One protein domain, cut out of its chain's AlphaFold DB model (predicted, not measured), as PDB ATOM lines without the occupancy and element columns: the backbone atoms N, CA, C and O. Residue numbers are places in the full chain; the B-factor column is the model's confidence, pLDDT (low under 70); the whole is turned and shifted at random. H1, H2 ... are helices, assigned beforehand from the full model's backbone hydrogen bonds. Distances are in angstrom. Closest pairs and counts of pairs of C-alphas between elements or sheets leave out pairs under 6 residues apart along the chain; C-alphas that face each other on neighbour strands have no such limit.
ATOM      1  N   ALA A 472     163.396 146.065 204.143       94.50
ATOM      2  CA  ALA A 472     162.831 147.263 204.763       94.50
ATOM      3  C   ALA A 472     163.815 148.451 204.762       94.50
ATOM      4  O   ALA A 472     163.420 149.603 204.562       94.50
ATOM      5  N   ASN A 473     165.115 148.198 204.956       94.31
ATOM      6  CA  ASN A 473     166.134 149.244 204.865       94.31
ATOM      7  C   ASN A 473     166.318 149.762 203.434       94.31
ATOM      8  O   ASN A 473     166.394 150.980 203.253       94.31
ATOM      9  N   ILE A 474     166.333 148.880 202.431       95.38
ATOM     10  CA  ILE A 474     166.395 149.264 201.012       95.38
ATOM     11  C   ILE A 474     165.193 150.121 200.638       95.38
ATOM     12  O   ILE A 474     165.365 151.210 200.096       95.38
ATOM     13  N   GLU A 475     163.985 149.676 200.980       96.00
ATOM     14  CA  GLU A 475     162.749 150.409 200.706       96.00
ATOM     15  C   GLU A 475     162.772 151.802 201.340       96.00
ATOM     16  O   GLU A 475     162.460 152.797 200.681       96.00
ATOM     17  N   ARG A 476     163.215 151.908 202.600       95.69
ATOM     18  CA  ARG A 476     163.347 153.192 203.300       95.69
ATOM     19  C   ARG A 476     164.347 154.121 202.613       95.69
ATOM     20  O   ARG A 476     164.063 155.310 202.454       95.69
ATOM     21  N   LEU A 477     165.507 153.600 202.214       95.88
ATOM     22  CA  LEU A 477     166.528 154.379 201.515       95.88
ATOM     23  C   LEU A 477     166.043 154.806 200.123       95.88
ATOM     24  O   LEU A 477     166.204 155.968 199.766       95.88
ATOM     25  N   ASN A 478     165.371 153.930 199.378       95.88
ATOM     26  CA  ASN A 478     164.848 154.234 198.047       95.88
ATOM     27  C   ASN A 478     163.690 155.244 198.114       95.88
ATOM     28  O   ASN A 478     163.642 156.191 197.330       95.88
ATOM     29  N   LYS A 479     162.810 155.142 199.120       96.94
ATOM     30  CA  LYS A 479     161.791 156.165 199.404       96.94
ATOM     31  C   LYS A 479     162.432 157.521 199.699       96.94
ATOM     32  O   LYS A 479     161.969 158.543 199.194       96.94
ATOM     33  N   LYS A 480     163.516 157.543 200.487       96.31
ATOM     34  CA  LYS A 480     164.279 158.768 200.765       96.31
ATOM     35  C   LYS A 480     164.931 159.325 199.495       96.31
ATOM     36  O   LYS A 480     164.838 160.527 199.266       96.31
ATOM     37  N   ARG A 481     165.517 158.468 198.655       96.56
ATOM     38  CA  ARG A 481     166.115 158.838 197.364       96.56
ATOM     39  C   ARG A 481     165.093 159.506 196.445       96.56
ATOM     40  O   ARG A 481     165.325 160.624 195.998       96.56
ATOM     41  N   LYS A 482     163.933 158.867 196.247       96.88
ATOM     42  CA  LYS A 482     162.815 159.401 195.447       96.88
ATOM     43  C   LYS A 482     162.329 160.750 195.986       96.88
ATOM     44  O   LYS A 482     162.161 161.685 195.212       96.88
ATOM     45  N   LYS A 483     162.178 160.887 197.313       97.44
ATOM     46  CA  LYS A 483     161.787 162.156 197.958       97.44
ATOM     47  C   LYS A 483     162.787 163.286 197.690       97.44
ATOM     48  O   LYS A 483     162.373 164.422 197.499       97.44
ATOM     49  N   LEU A 484     164.082 162.977 197.694       96.75
ATOM     50  CA  LEU A 484     165.159 163.943 197.457       96.75
ATOM     51  C   LEU A 484     165.483 164.145 195.968       96.75
ATOM     52  O   LEU A 484     166.383 164.916 195.662       96.75
ATOM     53  N   LYS A 485     164.769 163.465 195.056       97.12
ATOM     54  CA  LYS A 485     165.017 163.489 193.604       97.12
ATOM     55  C   LYS A 485     166.476 163.168 193.237       97.12
ATOM     56  O   LYS A 485     167.028 163.744 192.309       97.12
ATOM     57  N   LEU A 486     167.097 162.249 193.976       96.25
ATOM     58  CA  LEU A 486     168.478 161.835 193.727       96.25
ATOM     59  C   LEU A 486     168.534 160.762 192.631       96.25
ATOM     60  O   LEU A 486     167.795 159.766 192.671       96.25
ATOM     61  N   GLU A 487     169.449 160.939 191.686       94.88
ATOM     62  CA  GLU A 487     169.791 159.915 190.701       94.88
ATOM     63  C   GLU A 487     170.496 158.727 191.370       94.88
ATOM     64  O   GLU A 487     171.170 158.867 192.393       94.88
ATOM     65  N   SER A 488     170.290 157.525 190.823       94.00
ATOM     66  CA  SER A 488     170.963 156.321 191.315       94.00
ATOM     67  C   SER A 488     172.385 156.278 190.770       94.00
ATOM     68  O   SER A 488     172.583 156.229 189.560       94.00
ATOM     69  N   LEU A 489     173.366 156.211 191.659       94.81
ATOM     70  CA  LEU A 489     174.757 155.933 191.330       94.81
ATOM     71  C   LEU A 489     174.991 154.421 191.290       94.81
ATOM     72  O   LEU A 489     174.407 153.668 192.068       94.81
ATOM     73  N   SER A 490     175.891 153.974 190.415       92.00
ATOM     74  CA  SER A 490     176.331 152.573 190.381       92.00
ATOM     75  C   SER A 490     177.230 152.219 191.570       92.00
ATOM     76  O   SER A 490     177.235 151.076 192.025       92.00
ATOM     77  N   LYS A 491     177.983 153.199 192.091       93.19
ATOM     78  CA  LYS A 491     178.871 153.076 193.253       93.19
ATOM     79  C   LYS A 491     178.842 154.357 194.088       93.19
ATOM     80  O   LYS A 491     178.686 155.453 193.558       93.19
ATOM     81  N   CYS A 492     179.019 154.216 195.398       94.69
ATOM     82  CA  CYS A 492     179.205 155.319 196.338       94.69
ATOM     83  C   CYS A 492     180.204 154.876 197.414       94.69
ATOM     84  O   CYS A 492     180.280 153.692 197.724       94.69
ATOM     85  N   SER A 493     180.965 155.821 197.962       93.88
ATOM     86  CA  SER A 493     181.963 155.598 199.018       93.88
ATOM     87  C   SER A 493     181.665 156.449 200.254       93.88
ATOM     88  O   SER A 493     182.569 156.949 200.919       93.88
ATOM     89  N   CYS A 494     180.382 156.721 200.526       93.62
ATOM     90  CA  CYS A 494     180.018 157.531 201.681       93.62
ATOM     91  C   CYS A 494     180.152 156.715 202.975       93.62
ATOM     92  O   CYS A 494     179.627 155.607 203.072       93.62
ATOM     93  N   ALA A 495     180.761 157.298 204.009       93.94
ATOM     94  CA  ALA A 495     180.979 156.617 205.290       93.94
ATOM     95  C   ALA A 495     179.682 156.049 205.904       93.94
ATOM     96  O   ALA A 495     179.676 154.985 206.518       93.94
ATOM     97  N   TYR A 496     178.546 156.726 205.692       93.12
ATOM     98  CA  TYR A 496     177.248 156.228 206.148       93.12
ATOM     99  C   TYR A 496     176.869 154.895 205.490       93.12
ATOM    100  O   TYR A 496     176.340 154.008 206.158       93.12
ATOM    101  N   GLY A 497     177.132 154.748 204.190       94.44
ATOM    102  CA  GLY A 497     176.872 153.504 203.480       94.44
ATOM    103  C   GLY A 497     177.718 152.361 204.022       94.44
ATOM    104  O   GLY A 497     177.177 151.289 204.278       94.44
ATOM    105  N   ASP A 498     178.994 152.604 204.318       94.06
ATOM    106  CA  ASP A 498     179.881 151.586 204.897       94.06
ATOM    107  C   ASP A 498     179.396 151.132 206.280       94.06
ATOM    108  O   ASP A 498     179.283 149.931 206.538       94.06
ATOM    109  N   ILE A 499     178.988 152.077 207.136       94.25
ATOM    110  CA  ILE A 499     178.429 151.784 208.466       94.25
ATOM    111  C   ILE A 499     177.171 150.913 208.363       94.25
ATOM    112  O   ILE A 499     177.035 149.921 209.084       94.25
ATOM    113  N   ILE A 500     176.226 151.266 207.486       93.31
ATOM    114  CA  ILE A 500     174.991 150.486 207.322       93.31
ATOM    115  C   ILE A 500     175.295 149.099 206.748       93.31
ATOM    116  O   ILE A 500     174.715 148.112 207.196       93.31
ATOM    117  N   SER A 501     176.226 149.007 205.807       92.88
ATOM    118  CA  SER A 501     176.598 147.749 205.150       92.88
ATOM    119  C   SER A 501     177.250 146.776 206.118       92.88
ATOM    120  O   SER A 501     176.861 145.609 206.179       92.88
ATOM    121  N   HIS A 502     178.163 147.279 206.952       93.31
ATOM    122  CA  HIS A 502     178.782 146.505 208.020       93.31
ATOM    123  C   HIS A 502     177.733 145.991 209.016       93.31
ATOM    124  O   HIS A 502     177.707 144.804 209.342       93.31
ATOM    125  N   ARG A 503     176.788 146.850 209.428       93.75
ATOM    126  CA  ARG A 503     175.690 146.469 210.332       93.75
ATOM    127  C   ARG A 503     174.706 145.474 209.744       93.75
ATOM    128  O   ARG A 503     174.094 144.748 210.513       93.75
ATOM    129  N   LEU A 504     174.499 145.463 208.432       93.81
ATOM    130  CA  LEU A 504     173.554 144.558 207.767       93.81
ATOM    131  C   LEU A 504     174.229 143.300 207.198       93.81
ATOM    132  O   LEU A 504     173.532 142.387 206.750       93.81
ATOM    133  N   GLY A 505     175.563 143.231 207.210       94.38
ATOM    134  CA  GLY A 505     176.312 142.134 206.598       94.38
ATOM    135  C   GLY A 505     176.031 142.040 205.104       94.38
ATOM    136  O   GLY A 505     175.561 141.005 204.625       94.38
ATOM    137  N   THR A 506     176.228 143.147 204.393       94.75
ATOM    138  CA  THR A 506     175.987 143.255 202.952       94.75
ATOM    139  C   THR A 506     177.007 144.185 202.289       94.75
ATOM    140  O   THR A 506     177.828 144.800 202.968       94.75
ATOM    141  N   GLN A 507     176.979 144.258 200.959       92.44
ATOM    142  CA  GLN A 507     177.731 145.233 200.169       92.44
ATOM    143  C   GLN A 507     177.261 146.673 200.430       92.44
ATOM    144  O   GLN A 507     176.175 146.881 200.970       92.44
ATOM    145  N   HIS A 508     178.048 147.658 199.985       93.81
ATOM    146  CA  HIS A 508     177.762 149.080 200.192       93.81
ATOM    147  C   HIS A 508     176.302 149.455 199.854       93.81
ATOM    148  O   HIS A 508     175.885 149.391 198.696       93.81
ATOM    149  N   ILE A 509     175.531 149.877 200.860       94.50
ATOM    150  CA  ILE A 509     174.135 150.301 200.735       94.50
ATOM    151  C   ILE A 509     173.931 151.701 201.326       94.50
ATOM    152  O   ILE A 509     174.066 151.938 202.524       94.50
ATOM    153  N   CYS A 510     173.536 152.647 200.477       95.81
ATOM    154  CA  CYS A 510     173.201 154.006 200.885       95.81
ATOM    155  C   CYS A 510     172.124 154.606 199.976       95.81
ATOM    156  O   CYS A 510     171.748 154.021 198.961       95.81
ATOM    157  N   VAL A 511     171.636 155.798 200.334       96.69
ATOM    158  CA  VAL A 511     170.584 156.503 199.580       96.69
ATOM    159  C   VAL A 511     170.958 156.757 198.115       96.69
ATOM    160  O   VAL A 511     170.067 156.796 197.275       96.69
ATOM    161  N   ASN A 512     172.254 156.878 197.806       96.50
ATOM    162  CA  ASN A 512     172.735 157.162 196.456       96.50
ATOM    163  C   ASN A 512     172.801 155.911 195.566       96.50
ATOM    164  O   ASN A 512     172.800 156.055 194.356       96.50
ATOM    165  N   VAL A 513     172.875 154.701 196.135       95.81
ATOM    166  CA  VAL A 513     173.076 153.453 195.365       95.81
ATOM    167  C   VAL A 513     171.776 152.668 195.180       95.81
ATOM    168  O   VAL A 513     171.601 151.967 194.187       95.81
ATOM    169  N   VAL A 514     170.841 152.766 196.130       96.25
ATOM    170  CA  VAL A 514     169.600 151.980 196.074       96.25
ATOM    171  C   VAL A 514     168.665 152.440 194.950       96.25
ATOM    172  O   VAL A 514     168.392 153.625 194.778       96.25
ATOM    173  N   ASN A 515     168.084 151.481 194.236       94.19
ATOM    174  CA  ASN A 515     167.058 151.693 193.217       94.19
ATOM    175  C   ASN A 515     166.014 150.565 193.263       94.19
ATOM    176  O   ASN A 515     166.109 149.669 194.101       94.19
ATOM    177  N   ASP A 516     165.007 150.620 192.387       92.38
ATOM    178  CA  ASP A 516     163.899 149.650 192.375       92.38
ATOM    179  C   ASP A 516     164.354 148.217 192.024       92.38
ATOM    180  O   ASP A 516     163.693 147.256 192.406       92.38
ATOM    181  N   SER A 517     165.509 148.065 191.369       92.38
ATOM    182  CA  SER A 517     166.131 146.776 191.024       92.38
ATOM    183  C   SER A 517     167.250 146.336 191.980       92.38
ATOM    184  O   SER A 517     167.883 145.301 191.761       92.38
ATOM    185  N   PHE A 518     167.542 147.106 193.033       92.12
ATOM    186  CA  PHE A 518     168.702 146.853 193.885       92.12
ATOM    187  C   PHE A 518     168.519 145.575 194.712       92.12
ATOM    188  O   PHE A 518     167.673 145.510 195.606       92.12
ATOM    189  N   THR A 519     169.366 144.578 194.448       91.62
ATOM    190  CA  THR A 519     169.395 143.312 195.187       91.62
ATOM    191  C   THR A 519     170.730 143.186 195.928       91.62
ATOM    192  O   THR A 519     171.770 143.023 195.290       91.62
ATOM    193  N   PRO A 520     170.742 143.290 197.267       89.56
ATOM    194  CA  PRO A 520     171.970 143.255 198.049       89.56
ATOM    195  C   PRO A 520     172.551 141.839 198.088       89.56
ATOM    196  O   PRO A 520     171.851 140.883 198.426       89.56
ATOM    197  N   GLN A 521     173.853 141.703 197.835       90.44
ATOM    198  CA  GLN A 521     174.558 140.467 198.159       90.44
ATOM    199  C   GLN A 521     174.698 140.347 199.682       90.44
ATOM    200  O   GLN A 521     175.195 141.261 200.346       90.44
ATOM    201  N   LEU A 522     174.233 139.232 200.245       91.75
ATOM    202  CA  LEU A 522     174.272 138.978 201.683       91.75
ATOM    203  C   LEU A 522     175.539 138.220 202.069       91.75
ATOM    204  O   LEU A 522     175.885 137.219 201.439       91.75
ATOM    205  N   SER A 523     176.184 138.638 203.157       92.38
ATOM    206  CA  SER A 523     177.252 137.857 203.782       92.38
ATOM    207  C   SER A 523     176.711 136.494 204.216       92.38
ATOM    208  O   SER A 523     175.599 136.395 204.750       92.38
ATOM    209  N   LYS A 524     177.485 135.429 204.003       92.12
ATOM    210  CA  LYS A 524     177.122 134.097 204.501       92.12
ATOM    211  C   LYS A 524     177.159 134.112 206.033       92.12
ATOM    212  O   LYS A 524     178.121 134.600 206.617       92.12
ATOM    213  N   VAL A 525     176.116 133.582 206.666       90.31
ATOM    214  CA  VAL A 525     176.070 133.344 208.115       90.31
ATOM    215  C   VAL A 525     176.308 131.856 208.335       90.31
ATOM    216  O   VAL A 525     175.720 131.025 207.641       90.31
ATOM    217  N   SER A 526     177.197 131.505 209.267       88.81
ATOM    218  CA  SER A 526     177.330 130.109 209.683       88.81
ATOM    219  C   SER A 526     176.048 129.694 210.390       88.81
ATOM    220  O   SER A 526     175.678 130.289 211.392       88.81
ATOM    221  N   ASN A 527     175.390 128.652 209.892       86.44
ATOM    222  CA  ASN A 527     174.168 128.107 210.485       86.44
ATOM    223  C   ASN A 527     174.450 127.062 211.576       86.44
ATOM    224  O   ASN A 527     173.526 126.403 212.048       86.44
ATOM    225  N   GLN A 528     175.716 126.878 211.963       90.12
ATOM    226  CA  GLN A 528     176.114 125.862 212.941       90.12
ATOM    227  C   GLN A 528     175.468 126.098 214.310       90.12
ATOM    228  O   GLN A 528     174.994 125.147 214.924       90.12
ATOM    229  N   TRP A 529     175.329 127.359 214.734       92.31
ATOM    230  CA  TRP A 529     174.685 127.708 216.004       92.31
ATOM    231  C   TRP A 529     173.200 127.313 216.063       92.31
ATOM    232  O   TRP A 529     172.677 127.102 217.147       92.31
ATOM    233  N   MET A 530     172.503 127.153 214.928       87.00
ATOM    234  CA  MET A 530     171.103 126.694 214.936       87.00
ATOM    235  C   MET A 530     170.957 125.217 215.306       87.00
ATOM    236  O   MET A 530     169.878 124.803 215.719       87.00
ATOM    237  N   LYS A 531     172.022 124.430 215.129       88.06
ATOM    238  CA  LYS A 531     172.066 122.996 215.444       88.06
ATOM    239  C   LYS A 531     172.879 122.700 216.702       88.06
ATOM    240  O   LYS A 531     173.059 121.534 217.040       88.06
ATOM    241  N   ALA A 532     173.422 123.733 217.340       90.19
ATOM    242  CA  ALA A 532     174.243 123.575 218.520       90.19
ATOM    243  C   ALA A 532     173.381 123.164 219.715       90.19
ATOM    244  O   ALA A 532     172.330 123.750 219.966       90.19
ATOM    245  N   ASN A 533     173.876 122.177 220.452       90.44
ATOM    246  CA  ASN A 533     173.379 121.782 221.762       90.44
ATOM    247  C   ASN A 533     174.541 121.983 222.732       90.44
ATOM    248  O   ASN A 533     175.219 121.025 223.096       90.44
TER     249      ASN A 533
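What this domain is: This is residues 472 to 533 of the 699 residues of an uncharacterized protein of Tritrichomonas foetus (UniProt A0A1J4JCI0). Two helices, H1 and H2, stand at two sides of a small body made largely of loops, and a tail sticks out from it with residues 526 to 533, of which 528 to 531 are the short helix H3. After H2 the backbone folds back, and residues 508 to 511 pass between H1 and H2 before the tail runs away. The printed part has 62 residues with three named helices, in the order H1, H2, H3, and no named strand; its class is all helix, though just 26 residues are in named elements. The whole is loose, with a radius of gyration of the C-alphas of 14.1 A, and spans 51 by 20 by 15 A, the tail making much of the length.

Where its parts are: H1, residues 472 to 483, begins at C-alpha 472 at (162.831, 147.263, 204.763) and measures 16.4 A from first to last C-alpha. H2, residues 495 to 504, measures 14.4 A and begins at C-alpha 495 at (180.979, 156.617, 205.290). H3, residues 528 to 531, measures 5.6 A and ends at C-alpha 531 at (172.066, 122.996, 215.444).

How they stand to each other: H1 touches no helix; it is apart from H2 and from H3, with no C-alpha of the one within 8 A of the other. H2 and H3 are apart too. Residues 526 to 533 stand free. In H1 and H2 every O i to N i+4 pair is within hydrogen-bond range; H3 is too short for such a pair, and its 1 O i to N i+3 pair is within range.

The domain as a whole: The C-alphas of Lys 485 and Asn 533, the two farthest apart, are 51.0 A apart. Without the free stretch, the body of 54 residues spans 35 by 20 by 16 A. The printed part has no cut. Both links are long, 11 residues from H1 to H2 and 23 from H2 to H3. The mean pLDDT of the printed part is 93.6, and no printed residue is under 70.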